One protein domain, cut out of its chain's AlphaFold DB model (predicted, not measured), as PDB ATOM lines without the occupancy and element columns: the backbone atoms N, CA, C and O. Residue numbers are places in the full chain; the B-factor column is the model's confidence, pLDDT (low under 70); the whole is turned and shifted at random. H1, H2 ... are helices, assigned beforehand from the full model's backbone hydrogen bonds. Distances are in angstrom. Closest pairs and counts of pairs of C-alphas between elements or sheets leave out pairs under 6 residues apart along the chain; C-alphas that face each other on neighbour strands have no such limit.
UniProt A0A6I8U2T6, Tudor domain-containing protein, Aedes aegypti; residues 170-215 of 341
ATOM      1  N   ASP A 170      32.036  22.526   7.878       90.62
ATOM      2  CA  ASP A 170      33.188  22.683   6.989       90.62
ATOM      3  C   ASP A 170      33.581  21.350   6.348       90.62
ATOM      4  O   ASP A 170      33.736  21.316   5.132       90.62
ATOM      5  N   GLU A 171      33.662  20.266   7.124       91.38
ATOM      6  CA  GLU A 171      34.018  18.927   6.635       91.38
ATOM      7  C   GLU A 171      32.999  18.361   5.638       91.38
ATOM      8  O   GLU A 171      33.356  17.678   4.673       91.38
ATOM      9  N   LEU A 172      31.715  18.639   5.866       91.69
ATOM     10  CA  LEU A 172      30.644  18.245   4.955       91.69
ATOM     11  C   LEU A 172      30.708  19.045   3.649       91.69
ATOM     12  O   LEU A 172      30.611  18.473   2.566       91.69
ATOM     13  N   GLU A 173      30.884  20.363   3.733       92.25
ATOM     14  CA  GLU A 173      30.825  21.261   2.578       92.25
ATOM     15  C   GLU A 173      32.106  21.261   1.744       92.25
ATOM     16  O   GLU A 173      32.047  21.450   0.529       92.25
ATOM     17  N   ASN A 174      33.269  21.051   2.362       90.81
ATOM     18  CA  ASN A 174      34.542  20.917   1.654       90.81
ATOM     19  C   ASN A 174      34.746  19.493   1.084       90.81
ATOM     20  O   ASN A 174      35.653  19.267   0.283       90.81
ATOM     21  N   GLY A 175      33.889  18.538   1.460       89.06
ATOM     22  CA  GLY A 175      33.942  17.158   0.996       89.06
ATOM     23  C   GLY A 175      35.092  16.329   1.572       89.06
ATOM     24  O   GLY A 175      35.455  15.322   0.949       89.06
ATOM     25  N   THR A 176      35.684  16.727   2.707       90.19
ATOM     26  CA  THR A 176      36.624  15.886   3.468       90.19
ATOM     27  C   THR A 176      35.887  14.785   4.210       90.19
ATOM     28  O   THR A 176      36.387  13.663   4.264       90.19
ATOM     29  N   TYR A 177      34.680  15.069   4.710       91.00
ATOM     30  CA  TYR A 177      33.786  14.026   5.184       91.00
ATOM     31  C   TYR A 177      33.176  13.285   3.981       91.00
ATOM     32  O   TYR A 177      32.682  13.926   3.046       91.00
ATOM     33  N   PRO A 178      33.212  11.943   3.951       89.19
ATOM     34  CA  PRO A 178      32.655  11.172   2.852       89.19
ATOM     35  C   PRO A 178      31.138  11.341   2.747       89.19
ATOM     36  O   PRO A 178      30.422  11.438   3.743       89.19
ATOM     37  N   THR A 179      30.633  11.342   1.519       84.81
ATOM     38  CA  THR A 179      29.193  11.366   1.258       84.81
ATOM     39  C   THR A 179      28.539  10.051   1.691       84.81
ATOM     40  O   THR A 179      29.209   9.038   1.886       84.81
ATOM     41  N   LEU A 180      27.205  10.015   1.784       79.75
ATOM     42  CA  LEU A 180      26.486   8.776   2.111       79.75
ATOM     43  C   LEU A 180      26.795   7.632   1.125       79.75
ATOM     44  O   LEU A 180      26.868   6.474   1.535       79.75
ATOM     45  N   LEU A 181      27.003   7.957  -0.157       80.75
ATOM     46  CA  LEU A 181      27.400   6.988  -1.182       80.75
ATOM     47  C   LEU A 181      28.815   6.458  -0.935       80.75
ATOM     48  O   LEU A 181      29.015   5.247  -0.986       80.75
ATOM     49  N   ASP A 182      29.760   7.339  -0.596       86.94
ATOM     50  CA  ASP A 182      31.132   6.941  -0.254       86.94
ATOM     51  C   ASP A 182      31.139   6.012   0.970       86.94
ATOM     52  O   ASP A 182      31.773   4.960   0.958       86.94
ATOM     53  N   ILE A 183      30.377   6.359   2.017       86.06
ATOM     54  CA  ILE A 183      30.251   5.545   3.237       86.06
ATOM     55  C   ILE A 183      29.669   4.164   2.912       86.06
ATOM     56  O   ILE A 183      30.161   3.153   3.415       86.06
ATOM     57  N   ALA A 184      28.637   4.098   2.067       80.62
ATOM     58  CA  ALA A 184      28.053   2.830   1.636       80.62
ATOM     59  C   ALA A 184      29.054   1.982   0.831       80.62
ATOM     60  O   ALA A 184      29.160   0.775   1.058       80.62
ATOM     61  N   GLU A 185      29.830   2.600  -0.062       87.12
ATOM     62  CA  GLU A 185      30.878   1.916  -0.819       87.12
ATOM     63  C   GLU A 185      31.978   1.374   0.106       87.12
ATOM     64  O   GLU A 185      32.378   0.215  -0.019       87.12
ATOM     65  N   TYR A 186      32.438   2.171   1.069       90.25
ATOM     66  CA  TYR A 186      33.412   1.748   2.074       90.25
ATOM     67  C   TYR A 186      32.928   0.534   2.865       90.25
ATOM     68  O   TYR A 186      33.655  -0.456   2.968       90.25
ATOM     69  N   LEU A 187      31.680   0.564   3.335       84.38
ATOM     70  CA  LEU A 187      31.068  -0.561   4.039       84.38
ATOM     71  C   LEU A 187      30.989  -1.809   3.155       84.38
ATOM     72  O   LEU A 187      31.325  -2.895   3.622       84.38
ATOM     73  N   SER A 188      30.639  -1.666   1.872       86.88
ATOM     74  CA  SER A 188      30.611  -2.791   0.921       86.88
ATOM     75  C   SER A 188      31.981  -3.461   0.732       86.88
ATOM     76  O   SER A 188      32.066  -4.641   0.400       86.88
ATOM     77  N   LYS A 189      33.061  -2.715   0.991       93.81
ATOM     78  CA  LYS A 189      34.457  -3.175   0.956       93.81
ATOM     79  C   LYS A 189      34.980  -3.613   2.333       93.81
ATOM     80  O   LYS A 189      36.169  -3.885   2.469       93.81
ATOM     81  N   GLY A 190      34.115  -3.677   3.348       91.06
ATOM     82  CA  GLY A 190      34.460  -4.070   4.716       91.06
ATOM     83  C   GLY A 190      35.108  -2.968   5.559       91.06
ATOM     84  O   GLY A 190      35.639  -3.256   6.629       91.06
ATOM     85  N   PHE A 191      35.080  -1.709   5.111       90.50
ATOM     86  CA  PHE A 191      35.632  -0.577   5.852       90.50
ATOM     87  C   PHE A 191      34.528   0.231   6.542       90.50
ATOM     88  O   PHE A 191      33.713   0.895   5.901       90.50
ATOM     89  N   ASN A 192      34.516   0.209   7.877       85.94
ATOM     90  CA  ASN A 192      33.595   1.017   8.670       85.94
ATOM     91  C   ASN A 192      34.177   2.418   8.910       85.94
ATOM     92  O   ASN A 192      34.835   2.668   9.923       85.94
ATOM     93  N   PHE A 193      33.917   3.332   7.971       87.06
ATOM     94  CA  PHE A 193      34.397   4.714   8.055       87.06
ATOM     95  C   PHE A 193      33.920   5.426   9.322       87.06
ATOM     96  O   PHE A 193      34.696   6.140   9.942       87.06
ATOM     97  N   GLN A 194      32.672   5.203   9.744       80.50
ATOM     98  CA  GLN A 194      32.137   5.857  10.936       80.50
ATOM     99  C   GLN A 194      32.912   5.451  12.194       80.50
ATOM    100  O   GLN A 194      33.235   6.310  13.010       80.50
ATOM    101  N   ARG A 195      33.268   4.168  12.337       81.38
ATOM    102  CA  ARG A 195      34.120   3.699  13.439       81.38
ATOM    103  C   ARG A 195      35.506   4.342  13.388       81.38
ATOM    104  O   ARG A 195      35.980   4.815  14.412       81.38
ATOM    105  N   PHE A 196      36.127   4.374  12.209       86.38
ATOM    106  CA  PHE A 196      37.447   4.981  12.028       86.38
ATOM    107  C   PHE A 196      37.448   6.479  12.359       86.38
ATOM    108  O   PHE A 196      38.266   6.930  13.151       86.38
ATOM    109  N   TYR A 197      36.496   7.227  11.804       85.00
ATOM    110  CA  TYR A 197      36.355   8.664  12.021       85.00
ATOM    111  C   TYR A 197      36.144   9.002  13.502       85.00
ATOM    112  O   TYR A 197      36.680   9.977  14.014       85.00
ATOM    113  N   MET A 198      35.399   8.166  14.226       77.38
ATOM    114  CA  MET A 198      35.221   8.349  15.666       77.38
ATOM    115  C   MET A 198      36.505   8.092  16.453       77.38
ATOM    116  O   MET A 198      36.773   8.835  17.390       77.38
ATOM    117  N   GLN A 199      37.301   7.092  16.071       79.25
ATOM    118  CA  GLN A 199      38.598   6.856  16.706       79.25
ATOM    119  C   GLN A 199      39.548   8.036  16.473       79.25
ATOM    120  O   GLN A 199      40.159   8.512  17.420       79.25
ATOM    121  N   SER A 200      39.613   8.577  15.250       81.38
ATOM    122  CA  SER A 200      40.493   9.721  14.973       81.38
ATOM    123  C   SER A 200      40.119  10.962  15.785       81.38
ATOM    124  O   SER A 200      40.998  11.676  16.248       81.38
ATOM    125  N   LEU A 201      38.823  11.195  16.010       78.81
ATOM    126  CA  LEU A 201      38.365  12.286  16.871       78.81
ATOM    127  C   LEU A 201      38.791  12.113  18.338       78.81
ATOM    128  O   LEU A 201      39.068  13.104  19.011       78.81
ATOM    129  N   GLN A 202      38.823  10.875  18.839       70.88
ATOM    130  CA  GLN A 202      39.310  10.578  20.189       70.88
ATOM    131  C   GLN A 202      40.808  10.859  20.294       70.88
ATOM    132  O   GLN A 202      41.222  11.601  21.182       70.88
ATOM    133  N   ASP A 203      41.588  10.337  19.344       73.56
ATOM    134  CA  ASP A 203      43.041  10.502  19.307       73.56
ATOM    135  C   ASP A 203      43.436  11.995  19.233       73.56
ATOM    136  O   ASP A 203      44.334  12.446  19.950       73.56
ATOM    137  N   ASP A 204      42.729  12.789  18.417       71.56
ATOM    138  CA  ASP A 204      42.941  14.238  18.301       71.56
ATOM    139  C   ASP A 204      42.624  14.974  19.614       71.56
ATOM    140  O   ASP A 204      43.368  15.868  20.028       71.56
ATOM    141  N   ASN A 205      41.538  14.601  20.298       68.75
ATOM    142  CA  ASN A 205      41.182  15.200  21.582       68.75
ATOM    143  C   ASN A 205      42.212  14.853  22.668       68.75
ATOM    144  O   ASN A 205      42.680  15.745  23.375       68.75
ATOM    145  N   GLU A 206      42.627  13.588  22.775       70.94
ATOM    146  CA  GLU A 206      43.680  13.168  23.710       70.94
ATOM    147  C   GLU A 206      44.987  13.929  23.467       70.94
ATOM    148  O   GLU A 206      45.627  14.405  24.410       70.94
ATOM    149  N   PHE A 207      45.359  14.107  22.198       69.31
ATOM    150  CA  PHE A 207      46.518  14.902  21.818       69.31
ATOM    151  C   PHE A 207      46.397  16.363  22.276       69.31
ATOM    152  O   PHE A 207      47.348  16.908  22.845       69.31
ATOM    153  N   LEU A 208      45.235  16.995  22.081       64.50
ATOM    154  CA  LEU A 208      44.986  18.367  22.533       64.50
ATOM    155  C   LEU A 208      45.044  18.488  24.059       64.50
ATOM    156  O   LEU A 208      45.701  19.395  24.571       64.50
ATOM    157  N   GLN A 209      44.436  17.554  24.791       67.31
ATOM    158  CA  GLN A 209      44.505  17.519  26.254       67.31
ATOM    159  C   GLN A 209      45.942  17.336  26.748       67.31
ATOM    160  O   GLN A 209      46.377  18.003  27.688       67.31
ATOM    161  N   HIS A 210      46.727  16.486  26.084       69.38
ATOM    162  CA  HIS A 210      48.143  16.312  26.397       69.38
ATOM    163  C   HIS A 210      48.957  17.589  26.174       69.38
ATOM    164  O   HIS A 210      49.849  17.886  26.967       69.38
ATOM    165  N   ILE A 211      48.661  18.371  25.130       67.62
ATOM    166  CA  ILE A 211      49.300  19.679  24.916       67.62
ATOM    167  C   ILE A 211      48.920  20.659  26.026       67.62
ATOM    168  O   ILE A 211      49.804  21.310  26.576       67.62
ATOM    169  N   LEU A 212      47.635  20.758  26.363       63.84
ATOM    170  CA  LEU A 212      47.131  21.698  27.370       63.84
ATOM    171  C   LEU A 212      47.679  21.400  28.772       63.84
ATOM    172  O   LEU A 212      47.979  22.320  29.527       63.84
ATOM    173  N   ASN A 213      47.870  20.120  29.092       65.88
ATOM    174  CA  ASN A 213      48.409  19.669  30.373       65.88
ATOM    175  C   ASN A 213      49.942  19.729  30.454       65.88
ATOM    176  O   ASN A 213      50.515  19.483  31.521       65.88
ATOM    177  N   ARG A 214      50.641  20.072  29.364       57.94
ATOM    178  CA  ARG A 214      52.061  20.417  29.455       57.94
ATOM    179  C   ARG A 214      52.178  21.780  30.120       57.94
ATOM    180  O   ARG A 214      51.820  22.795  29.534       57.94
ATOM    181  N   THR A 215      52.758  21.813  31.318       49.66
ATOM    182  CA  THR A 215      53.281  23.057  31.896       49.66
ATOM    183  C   THR A 215      54.161  23.745  30.853       49.66
ATOM    184  O   THR A 215      55.111  23.105  30.379       49.66
TER     185      THR A 215
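This is residues 170 to 215 of the 341 residues of the protein "Tudor domain-containing protein" of Aedes aegypti (UniProt A0A6I8U2T6). A long straight helix, H3, starts beside the middle of a shorter one, H2, and runs away from it about perpendicular, like the stem of a T, with residues 198 to 212 of H3 and the tail to 215 sticking out as a free arm. Before H2, the short helix H1 with residues 174 to 176 also stands free, at the far end of a short link. The printed part has 46 residues with three named helices, in the order H1, H2, H3, and no named strand; the class is all helix. It is only just extended, close to loose, with a radius of gyration of the C-alphas of 14.3 A, and its outline is flat, spanning 46 by 24 by 8 A.

H1 is residues 170 to 173, beginning at C-alpha 170 at (33.188, 22.683, 6.989). H2 is residues 180 to 188, 12.3 A from first to last C-alpha, beginning at C-alpha 180 at (26.486, 8.776, 2.111). H3, the longest helix, is residues 193 to 212, 28.7 A from first to last C-alpha, ending at C-alpha 212 at (47.131, 21.698, 27.370).

H1 is apart from H2 and from H3. H2 and H3 touch, and their closest C-alphas, those of Ile 183 and Phe 193, are 6.4 A apart. H3 touches H2 with residues 193 to 194 alone. Their lines are about perpendicular, at 75 degrees. In H2 and H3 every O i to N i+4 pair is within hydrogen-bond range; H1, with four residues, is too short for such a pair, and its one O i to N i+3 pair is within range.

The two C-alphas farthest apart, those of Ser 188 and Thr 215, are 46.3 A apart. The printed part has no cut. The link from H1 to H2 is short and that from H2 to H3 is tight. The mean pLDDT of the printed part is 80.3; residue 205 and residues 207 to 215 are under 70.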